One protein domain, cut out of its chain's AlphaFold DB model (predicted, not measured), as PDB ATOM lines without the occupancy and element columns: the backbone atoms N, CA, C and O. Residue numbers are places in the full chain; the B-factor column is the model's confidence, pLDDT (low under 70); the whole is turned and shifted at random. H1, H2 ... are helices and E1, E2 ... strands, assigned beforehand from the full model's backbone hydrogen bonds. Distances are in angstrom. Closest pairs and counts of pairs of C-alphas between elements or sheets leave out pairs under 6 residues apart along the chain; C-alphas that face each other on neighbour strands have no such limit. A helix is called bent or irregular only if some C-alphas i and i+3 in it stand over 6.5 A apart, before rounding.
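AT A GLANCE: This is residues 319 to 396 of the 396 residues of the protein "3'-5' exonuclease" of Acidimicrobium ferrooxidans (strain DSM 10331 / JCM 15462 / NBRC 103882 / ICP) (UniProt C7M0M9). The long helix H1 lies in the core, with H3 and H4 packed on it at steep tilts and the short H2 packed on its residues 330 to 335. A hairpin of two strands, E1 and E2, packs on H1 and H4 at the end of the domain away from H3. The printed part has 78 residues, with four named helices and then two strands in the order H1 H2 H3 H4 E1 E2; the sheet, E1 - E2, is antiparallel and the class is mixed. The whole is compact, with a radius of gyration of the C-alphas of 11.4 A and spans of 32 by 27 by 22 A.

IN THESE COORDINATES: H1, residues 319 to 336, begins at C-alpha 319 (52.938, -45.533, 3.000) and is 25.9 A long. H2 is residues 341 to 344, and H3 is residues 347 to 356, 13.9 A long. H4, residues 364 to 378, measures 19.6 A and is irregular: C-alphas 369 and 372 are 7.3 A apart. E1, residues 382 to 387, measures 15.1 A; E2, residues 390 to 395, measures 16.4 A and ends at C-alpha 395 (59.498, -28.892, 16.475).

HOW THE PARTS SIT: H1 is the hub. It touches H2, closest at the C-alphas of Ala 334 and Pro 341, 5.2 A. With residues 319 to 327 alone it touches H3, closest at C-alphas 323 and 351, 5.8 A, opposite ways at a steep tilt of 51 degrees. It touches H4, closest at C-alphas 326 and 374, 6.0 A, opposite ways at a steep tilt of 47 degrees. H3 and H4 are near each other, their closest C-alphas 8.3 A apart. In the hairpin E1 and E2, N 385 and O 392 are 2.9 A apart, within hydrogen-bond range. H3 is apart from both strands. Every O i to N i+4 pair is within range in H1 and H3, and 9 of 11 in H4; H2 is too short for one.

THE WHOLE: The C-alphas of Arg 356 and Gln 388, the two farthest apart, are 33.4 A apart. The printed part has no cut and no long link. Its mean pLDDT is 92.7, and no printed residue is under 70.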
ATOM      1  N   GLU A 319      53.925 -46.548   2.606       92.50
ATOM      2  CA  GLU A 319      52.938 -45.533   3.000       92.50
ATOM      3  C   GLU A 319      52.058 -46.005   4.161       92.50
ATOM      4  O   GLU A 319      51.579 -45.187   4.946       92.50
ATOM      5  N   VAL A 320      51.860 -47.320   4.321       93.06
ATOM      6  CA  VAL A 320      50.989 -47.873   5.373       93.06
ATOM      7  C   VAL A 320      51.383 -47.389   6.782       93.06
ATOM      8  O   VAL A 320      50.505 -46.898   7.497       93.06
ATOM      9  N   PRO A 321      52.662 -47.445   7.216       94.81
ATOM     10  CA  PRO A 321      53.066 -46.892   8.512       94.81
ATOM     11  C   PRO A 321      52.866 -45.375   8.625       94.81
ATOM     12  O   PRO A 321      52.559 -44.883   9.714       94.81
ATOM     13  N   LEU A 322      53.007 -44.630   7.523       95.19
ATOM     14  CA  LEU A 322      52.805 -43.177   7.500       95.19
ATOM     15  C   LEU A 322      51.331 -42.827   7.724       95.19
ATOM     16  O   LEU A 322      51.023 -41.981   8.560       95.19
ATOM     17  N   VAL A 323      50.422 -43.545   7.059       94.81
ATOM     18  CA  VAL A 323      48.971 -43.421   7.263       94.81
ATOM     19  C   VAL A 323      48.606 -43.717   8.712       94.81
ATOM     20  O   VAL A 323      47.929 -42.911   9.341       94.81
ATOM     21  N   LEU A 324      49.085 -44.828   9.280       95.25
ATOM     22  CA  LEU A 324      48.800 -45.179  10.678       95.25
ATOM     23  C   LEU A 324      49.314 -44.113  11.657       95.25
ATOM     24  O   LEU A 324      48.642 -43.795  12.637       95.25
ATOM     25  N   THR A 325      50.478 -43.533  11.370       94.44
ATOM     26  CA  THR A 325      51.057 -42.443  12.165       94.44
ATOM     27  C   THR A 325      50.194 -41.184  12.089       94.44
ATOM     28  O   THR A 325      49.856 -40.597  13.118       94.44
ATOM     29  N   ALA A 326      49.777 -40.795  10.884       95.44
ATOM     30  CA  ALA A 326      48.878 -39.668  10.666       95.44
ATOM     31  C   ALA A 326      47.514 -39.883  11.346       95.44
ATOM     32  O   ALA A 326      47.007 -38.975  12.003       95.44
ATOM     33  N   GLN A 327      46.953 -41.096  11.289       95.88
ATOM     34  CA  GLN A 327      45.728 -41.442  12.015       95.88
ATOM     35  C   GLN A 327      45.913 -41.310  13.529       95.88
ATOM     36  O   GLN A 327      45.067 -40.723  14.197       95.88
ATOM     37  N   ALA A 328      47.027 -41.787  14.089       94.88
ATOM     38  CA  ALA A 328      47.292 -41.635  15.519       94.88
ATOM     39  C   ALA A 328      47.320 -40.157  15.952       94.88
ATOM     40  O   ALA A 328      46.803 -39.820  17.017       94.88
ATOM     41  N   LEU A 329      47.853 -39.266  15.109       94.69
ATOM     42  CA  LEU A 329      47.831 -37.820  15.346       94.69
ATOM     43  C   LEU A 329      46.423 -37.233  15.272       94.69
ATOM     44  O   LEU A 329      46.059 -36.464  16.157       94.69
ATOM     45  N   VAL A 330      45.625 -37.612  14.268       96.19
ATOM     46  CA  VAL A 330      44.210 -37.213  14.178       96.19
ATOM     47  C   VAL A 330      43.478 -37.590  15.461       96.19
ATOM     48  O   VAL A 330      42.818 -36.749  16.063       96.19
ATOM     49  N   HIS A 331      43.647 -38.823  15.933       95.25
ATOM     50  CA  HIS A 331      43.017 -39.280  17.167       95.25
ATOM     51  C   HIS A 331      43.517 -38.522  18.406       95.25
ATOM     52  O   HIS A 331      42.713 -38.186  19.273       95.25
ATOM     53  N   ALA A 332      44.820 -38.236  18.498       94.44
ATOM     54  CA  ALA A 332      45.382 -37.479  19.615       94.44
ATOM     55  C   ALA A 332      44.825 -36.048  19.670       94.44
ATOM     56  O   ALA A 332      44.343 -35.622  20.715       94.44
ATOM     57  N   VAL A 333      44.822 -35.342  18.534       95.00
ATOM     58  CA  VAL A 333      44.289 -33.975  18.432       95.00
ATOM     59  C   VAL A 333      42.780 -33.954  18.681       95.00
ATOM     60  O   VAL A 333      42.289 -33.099  19.413       95.00
ATOM     61  N   ALA A 334      42.034 -34.917  18.132       94.94
ATOM     62  CA  ALA A 334      40.599 -35.032  18.380       94.94
ATOM     63  C   ALA A 334      40.290 -35.247  19.869       94.94
ATOM     64  O   ALA A 334      39.363 -34.633  20.388       94.94
ATOM     65  N   LEU A 335      41.087 -36.053  20.577       93.75
ATOM     66  CA  LEU A 335      40.927 -36.255  22.017       93.75
ATOM     67  C   LEU A 335      41.214 -34.975  22.814       93.75
ATOM     68  O   LEU A 335      40.449 -34.642  23.715       93.75
ATOM     69  N   GLU A 336      42.286 -34.251  22.480       93.38
ATOM     70  CA  GLU A 336      42.631 -32.975  23.129       93.38
ATOM     71  C   GLU A 336      41.557 -31.908  22.919       93.38
ATOM     72  O   GLU A 336      41.284 -31.109  23.814       93.38
ATOM     73  N   LEU A 337      40.929 -31.915  21.745       94.44
ATOM     74  CA  LEU A 337      39.850 -31.003  21.408       94.44
ATOM     75  C   LEU A 337      38.465 -31.546  21.783       94.44
ATOM     76  O   LEU A 337      37.490 -30.841  21.560       94.44
ATOM     77  N   GLU A 338      38.318 -32.740  22.353       95.25
ATOM     78  CA  GLU A 338      37.000 -33.352  22.596       95.25
ATOM     79  C   GLU A 338      36.114 -33.342  21.328       95.25
ATOM     80  O   GLU A 338      35.013 -32.786  21.315       95.25
ATOM     81  N   LEU A 339      36.631 -33.895  20.232       94.75
ATOM     82  CA  LEU A 339      35.970 -34.008  18.930       94.75
ATOM     83  C   LEU A 339      35.819 -35.474  18.531       94.75
ATOM     84  O   LEU A 339      36.636 -36.317  18.898       94.75
ATOM     85  N   GLU A 340      34.828 -35.760  17.691       94.94
ATOM     86  CA  GLU A 340      34.779 -37.038  16.986       94.94
ATOM     87  C   GLU A 340      35.933 -37.135  15.965       94.94
ATOM     88  O   GLU A 340      36.013 -36.294  15.062       94.94
ATOM     89  N   PRO A 341      36.823 -38.148  16.045       93.94
ATOM     90  CA  PRO A 341      38.010 -38.217  15.190       93.94
ATOM     91  C   PRO A 341      37.710 -38.242  13.687       93.94
ATOM     92  O   PRO A 341      38.458 -37.655  12.905       93.94
ATOM     93  N   SER A 342      36.609 -38.876  13.267       92.56
ATOM     94  CA  SER A 342      36.227 -38.947  11.849       92.56
ATOM     95  C   SER A 342      35.841 -37.589  11.257       92.56
ATOM     96  O   SER A 342      36.007 -37.405  10.055       92.56
ATOM     97  N   LEU A 343      35.369 -36.635  12.074       92.75
ATOM     98  CA  LEU A 343      35.105 -35.266  11.622       92.75
ATOM     99  C   LEU A 343      36.408 -34.525  11.329       92.75
ATOM    100  O   LEU A 343      36.459 -33.708  10.410       92.75
ATOM    101  N   LEU A 344      37.464 -34.817  12.091       93.19
ATOM    102  CA  LEU A 344      38.775 -34.220  11.877       93.19
ATOM    103  C   LEU A 344      39.468 -34.821  10.644       93.19
ATOM    104  O   LEU A 344      39.967 -34.073   9.807       93.19
ATOM    105  N   GLY A 345      39.441 -36.146  10.501       93.31
ATOM    106  CA  GLY A 345      39.907 -36.834   9.301       93.31
ATOM    107  C   GLY A 345      39.573 -38.320   9.329       93.31
ATOM    108  O   GLY A 345      40.079 -39.073  10.164       93.31
ATOM    109  N   SER A 346      38.743 -38.768   8.391       92.50
ATOM    110  CA  SER A 346      38.483 -40.193   8.191       92.50
ATOM    111  C   SER A 346      39.736 -40.931   7.707       92.50
ATOM    112  O   SER A 346      40.680 -40.341   7.181       92.50
ATOM    113  N   ARG A 347      39.739 -42.265   7.834       91.69
ATOM    114  CA  ARG A 347      40.827 -43.101   7.301       91.69
ATOM    115  C   ARG A 347      41.085 -42.829   5.818       91.69
ATOM    116  O   ARG A 347      42.235 -42.698   5.426       91.69
ATOM    117  N   GLU A 348      40.023 -42.733   5.023       89.50
ATOM    118  CA  GLU A 348      40.121 -42.505   3.579       89.50
ATOM    119  C   GLU A 348      40.737 -41.136   3.257       89.50
ATOM    120  O   GLU A 348      41.545 -41.025   2.338       89.50
ATOM    121  N   GLU A 349      40.407 -40.099   4.034       92.31
ATOM    122  CA  GLU A 349      41.000 -38.765   3.880       92.31
ATOM    123  C   GLU A 349      42.472 -38.737   4.287       92.31
ATOM    124  O   GLU A 349      43.277 -38.117   3.597       92.31
ATOM    125  N   VAL A 350      42.844 -39.436   5.365       95.25
ATOM    126  CA  VAL A 350      44.250 -39.564   5.773       95.25
ATOM    127  C   VAL A 350      45.054 -40.332   4.723       95.25
ATOM    128  O   VAL A 350      46.158 -39.919   4.377       95.25
ATOM    129  N   GLU A 351      44.509 -41.421   4.180       93.19
ATOM    130  CA  GLU A 351      45.144 -42.178   3.096       93.19
ATOM    131  C   GLU A 351      45.362 -41.302   1.856       93.19
ATOM    132  O   GLU A 351      46.463 -41.287   1.303       93.19
ATOM    133  N   LEU A 352      44.349 -40.528   1.449       91.19
ATOM    134  CA  LEU A 352      44.442 -39.609   0.314       91.19
ATOM    135  C   LEU A 352      45.499 -38.517   0.543       91.19
ATOM    136  O   LEU A 352      46.311 -38.236  -0.339       91.19
ATOM    137  N   PHE A 353      45.522 -37.953   1.747       94.12
ATOM    138  CA  PHE A 353      46.468 -36.920   2.142       94.12
ATOM    139  C   PHE A 353      47.913 -37.416   2.125       94.12
ATOM    140  O   PHE A 353      48.777 -36.763   1.546       94.12
ATOM    141  N   VAL A 354      48.180 -38.579   2.725       93.75
ATOM    142  CA  VAL A 354      49.538 -39.133   2.832       93.75
ATOM    143  C   VAL A 354      50.062 -39.594   1.474       93.75
ATOM    144  O   VAL A 354      51.201 -39.294   1.138       93.75
ATOM    145  N   SER A 355      49.242 -40.309   0.698       89.69
ATOM    146  CA  SER A 355      49.699 -40.924  -0.559       89.69
ATOM    147  C   SER A 355      49.716 -39.964  -1.750       89.69
ATOM    148  O   SER A 355      50.466 -40.168  -2.702       89.69
ATOM    149  N   ARG A 356      48.877 -38.919  -1.741       87.69
ATOM    150  CA  ARG A 356      48.714 -38.026  -2.904       87.69
ATOM    151  C   ARG A 356      48.939 -36.555  -2.613       87.69
ATOM    152  O   ARG A 356      49.030 -35.781  -3.558       87.69
ATOM    153  N   GLY A 357      48.999 -36.150  -1.344       90.56
ATOM    154  CA  GLY A 357      48.954 -34.730  -1.007       90.56
ATOM    155  C   GLY A 357      47.657 -34.085  -1.499       90.56
ATOM    156  O   GLY A 357      47.678 -32.969  -2.005       90.56
ATOM    157  N   GLU A 358      46.538 -34.801  -1.379       90.12
ATOM    158  CA  GLU A 358      45.201 -34.348  -1.774       90.12
ATOM    159  C   GLU A 358      44.218 -34.471  -0.596       90.12
ATOM    160  O   GLU A 358      44.439 -35.229   0.349       90.12
ATOM    161  N   GLY A 359      43.078 -33.782  -0.678       88.81
ATOM    162  CA  GLY A 359      41.945 -33.990   0.227       88.81
ATOM    163  C   GLY A 359      41.732 -32.899   1.273       88.81
ATOM    164  O   GLY A 359      42.441 -31.899   1.340       88.81
ATOM    165  N   SER A 360      40.713 -33.111   2.106       91.31
ATOM    166  CA  SER A 360      40.163 -32.118   3.041       91.31
ATOM    167  C   SER A 360      41.134 -31.653   4.124       91.31
ATOM    168  O   SER A 360      40.992 -30.557   4.657       91.31
ATOM    169  N   LEU A 361      42.133 -32.478   4.437       94.69
ATOM    170  CA  LEU A 361      43.163 -32.183   5.426       94.69
ATOM    171  C   LEU A 361      44.130 -31.078   4.972       94.69
ATOM    172  O   LEU A 361      44.943 -30.641   5.777       94.69
ATOM    173  N   LEU A 362      44.051 -30.610   3.720       94.00
ATOM    174  CA  LEU A 362      44.825 -29.478   3.185       94.00
ATOM    175  C   LEU A 362      44.056 -28.155   3.180       94.00
ATOM    176  O   LEU A 362      44.590 -27.134   2.754       94.00
ATOM    177  N   GLU A 363      42.805 -28.161   3.637       92.19
ATOM    178  CA  GLU A 363      41.888 -27.041   3.471       92.19
ATOM    179  C   GLU A 363      41.325 -26.563   4.814       92.19
ATOM    180  O   GLU A 363      41.016 -27.354   5.711       92.19
ATOM    181  N   GLY A 364      41.134 -25.245   4.915       93.06
ATOM    182  CA  GLY A 364      40.403 -24.592   5.999       93.06
ATOM    183  C   GLY A 364      40.845 -25.014   7.402       93.06
ATOM    184  O   GLY A 364      42.026 -25.226   7.679       93.06
ATOM    185  N   TRP A 365      39.866 -25.162   8.295       94.50
ATOM    186  CA  TRP A 365      40.123 -25.446   9.706       94.50
ATOM    187  C   TRP A 365      40.819 -26.794   9.944       94.50
ATOM    188  O   TRP A 365      41.594 -26.915  10.887       94.50
ATOM    189  N   ARG A 366      40.595 -27.805   9.092       95.38
ATOM    190  CA  ARG A 366      41.255 -29.115   9.228       95.38
ATOM    191  C   ARG A 366      42.754 -29.011   9.023       95.38
ATOM    192  O   ARG A 366      43.518 -29.643   9.755       95.38
ATOM    193  N   TYR A 367      43.171 -28.205   8.047       96.31
ATOM    194  CA  TYR A 367      44.583 -27.947   7.818       96.31
ATOM    195  C   TYR A 367      45.233 -27.306   9.040       96.31
ATOM    196  O   TYR A 367      46.269 -27.778   9.510       96.31
ATOM    197  N   ASP A 368      44.595 -26.275   9.587       95.12
ATOM    198  CA  ASP A 368      45.119 -25.549  10.740       95.12
ATOM    199  C   ASP A 368      45.145 -26.401  12.012       95.12
ATOM    200  O   ASP A 368      46.100 -26.317  12.784       95.12
ATOM    201  N   VAL A 369      44.136 -27.252  12.214       94.88
ATOM    202  CA  VAL A 369      44.015 -28.091  13.412       94.88
ATOM    203  C   VAL A 369      44.935 -29.311  13.368       94.88
ATOM    204  O   VAL A 369      45.568 -29.627  14.375       94.88
ATOM    205  N   VAL A 370      45.020 -30.021  12.238       95.69
ATOM    206  CA  VAL A 370      45.784 -31.280  12.169       95.69
ATOM    207  C   VAL A 370      46.645 -31.422  10.919       95.69
ATOM    208  O   VAL A 370      47.761 -31.935  11.012       95.69
ATOM    209  N   GLY A 371      46.175 -30.951   9.762       96.44
ATOM    210  CA  GLY A 371      46.834 -31.191   8.477       96.44
ATOM    211  C   GLY A 371      48.267 -30.672   8.435       96.44
ATOM    212  O   GLY A 371      49.186 -31.419   8.106       96.44
ATOM    213  N   ARG A 372      48.484 -29.429   8.871       95.88
ATOM    214  CA  ARG A 372      49.809 -28.800   8.957       95.88
ATOM    215  C   ARG A 372      50.772 -29.601   9.832       95.88
ATOM    216  O   ARG A 372      51.931 -29.786   9.470       95.88
ATOM    217  N   GLY A 373      50.290 -30.096  10.973       94.94
ATOM    218  CA  GLY A 373      51.087 -30.915  11.886       94.94
ATOM    219  C   GLY A 373      51.510 -32.241  11.255       94.94
ATOM    220  O   GLY A 373      52.674 -32.625  11.353       94.94
ATOM    221  N   ILE A 374      50.589 -32.904  10.547       95.50
ATOM    222  CA  ILE A 374      50.902 -34.131   9.807       95.50
ATOM    223  C   ILE A 374      51.924 -33.835   8.698       95.50
ATOM    224  O   ILE A 374      52.909 -34.563   8.605       95.50
ATOM    225  N   GLN A 375      51.762 -32.763   7.907       95.56
ATOM    226  CA  GLN A 375      52.740 -32.405   6.861       95.56
ATOM    227  C   GLN A 375      54.145 -32.201   7.429       95.56
ATOM    228  O   GLN A 375      55.096 -32.778   6.909       95.56
ATOM    229  N   ALA A 376      54.275 -31.433   8.512       94.88
ATOM    230  CA  ALA A 376      55.565 -31.157   9.139       94.88
ATOM    231  C   ALA A 376      56.247 -32.436   9.662       94.88
ATOM    232  O   ALA A 376      57.467 -32.577   9.588       94.88
ATOM    233  N   ILE A 377      55.471 -33.403  10.163       94.38
ATOM    234  CA  ILE A 377      56.002 -34.706  10.589       94.38
ATOM    235  C   ILE A 377      56.480 -35.523   9.388       94.38
ATOM    236  O   ILE A 377      57.578 -36.075   9.427       94.38
ATOM    237  N   LEU A 378      55.694 -35.568   8.309       92.88
ATOM    238  CA  LEU A 378      56.076 -36.268   7.078       92.88
ATOM    239  C   LEU A 378      57.304 -35.628   6.404       92.88
ATOM    240  O   LEU A 378      58.123 -36.343   5.834       92.88
ATOM    241  N   ALA A 379      57.469 -34.307   6.523       93.50
ATOM    242  CA  ALA A 379      58.635 -33.562   6.045       93.50
ATOM    243  C   ALA A 379      59.867 -33.676   6.970       93.50
ATOM    244  O   ALA A 379      60.961 -33.248   6.606       93.50
ATOM    245  N   GLY A 380      59.719 -34.257   8.167       92.94
ATOM    246  CA  GLY A 380      60.796 -34.392   9.153       92.94
ATOM    247  C   GLY A 380      61.135 -33.109   9.924       92.94
ATOM    248  O   GLY A 380      62.154 -33.077  10.621       92.94
ATOM    249  N   GLU A 381      60.287 -32.084   9.818       95.00
ATOM    250  CA  GLU A 381      60.362 -30.792  10.518       95.00
ATOM    251  C   GLU A 381      59.852 -30.893  11.963       95.00
ATOM    252  O   GLU A 381      60.246 -30.121  12.836       95.00
ATOM    253  N   ARG A 382      58.993 -31.883  12.227       94.00
ATOM    254  CA  ARG A 382      58.476 -32.223  13.555       94.00
ATOM    255  C   ARG A 382      58.698 -33.689  13.876       94.00
ATOM    256  O   ARG A 382      58.766 -34.538  12.989       94.00
ATOM    257  N   ARG A 383      58.746 -33.998  15.170       92.12
ATOM    258  CA  ARG A 383      58.756 -35.373  15.684       92.12
ATOM    259  C   ARG A 383      57.597 -35.626  16.638       92.12
ATOM    260  O   ARG A 383      57.072 -34.703  17.258       92.12
ATOM    261  N   ILE A 384      57.222 -36.898  16.744       91.31
ATOM    262  CA  ILE A 384      56.211 -37.379  17.684       91.31
ATOM    263  C   ILE A 384      56.922 -37.953  18.902       91.31
ATOM    264  O   ILE A 384      57.790 -38.815  18.767       91.31
ATOM    265  N   GLU A 385      56.524 -37.511  20.087       92.38
ATOM    266  CA  GLU A 385      56.983 -38.072  21.353       92.38
ATOM    267  C   GLU A 385      55.795 -38.565  22.181       92.38
ATOM    268  O   GLU A 385      54.707 -37.988  22.150       92.38
ATOM    269  N   VAL A 386      56.008 -39.635  22.948       92.50
ATOM    270  CA  VAL A 386      55.055 -40.074  23.971       92.50
ATOM    271  C   VAL A 386      55.493 -39.480  25.301       92.50
ATOM    272  O   VAL A 386      56.485 -39.908  25.887       92.50
ATOM    273  N   HIS A 387      54.735 -38.510  25.798       88.75
ATOM    274  CA  HIS A 387      54.980 -37.867  27.083       88.75
ATOM    275  C   HIS A 387      53.813 -38.150  28.029       88.75
ATOM    276  O   HIS A 387      52.679 -37.756  27.762       88.75
ATOM    277  N   GLN A 388      54.086 -38.842  29.141       88.81
ATOM    278  CA  GLN A 388      53.073 -39.228  30.139       88.81
ATOM    279  C   GLN A 388      51.869 -39.975  29.528       88.81
ATOM    280  O   GLN A 388      50.716 -39.713  29.863       88.81
ATOM    281  N   GLY A 389      52.137 -40.889  28.589       86.12
ATOM    282  CA  GLY A 389      51.098 -41.676  27.914       86.12
ATOM    283  C   GLY A 389      50.285 -40.908  26.865       86.12
ATOM    284  O   GLY A 389      49.298 -41.443  26.371       86.12
ATOM    285  N   ARG A 390      50.681 -39.678  26.510       86.50
ATOM    286  CA  ARG A 390      50.042 -38.860  25.468       86.50
ATOM    287  C   ARG A 390      50.995 -38.613  24.308       86.50
ATOM    288  O   ARG A 390      52.182 -38.378  24.531       86.50
ATOM    289  N   LEU A 391      50.471 -38.644  23.085       89.56
ATOM    290  CA  LEU A 391      51.221 -38.254  21.891       89.56
ATOM    291  C   LEU A 391      51.342 -36.729  21.842       89.56
ATOM    292  O   LEU A 391      50.346 -36.032  21.997       89.56
ATOM    293  N   ARG A 392      52.554 -36.218  21.625       86.19
ATOM    294  CA  ARG A 392      52.840 -34.791  21.443       86.19
ATOM    295  C   ARG A 392      53.687 -34.562  20.200       86.19
ATOM    296  O   ARG A 392      54.540 -35.384  19.874       86.19
ATOM    297  N   GLN A 393      53.459 -33.429  19.541       86.81
ATOM    298  CA  GLN A 393      54.288 -32.948  18.435       86.81
ATOM    299  C   GLN A 393      55.329 -31.965  18.974       86.81
ATOM    300  O   GLN A 393      54.983 -31.090  19.768       86.81
ATOM    301  N   ILE A 394      56.582 -32.097  18.542       86.94
ATOM    302  CA  ILE A 394      57.677 -31.199  18.928       86.94
ATOM    303  C   ILE A 394      58.422 -30.760  17.669       86.94
ATOM    304  O   ILE A 394      58.758 -31.606  16.833       86.94
ATOM    305  N   ASP A 395      58.657 -29.454  17.536       84.31
ATOM    306  CA  ASP A 395      59.498 -28.892  16.475       84.31
ATOM    307  C   ASP A 395      60.933 -29.414  16.621       84.31
ATOM    308  O   ASP A 395      61.434 -29.606  17.736       84.31
ATOM    309  N   ARG A 396      61.558 -29.741  15.490       75.50
ATOM    310  CA  ARG A 396      62.857 -30.409  15.481       75.50
ATOM    311  C   ARG A 396      64.030 -29.475  15.740       75.50
ATOM    312  O   ARG A 396      64.040 -28.357  15.184       75.50
TER     313      ARG A 396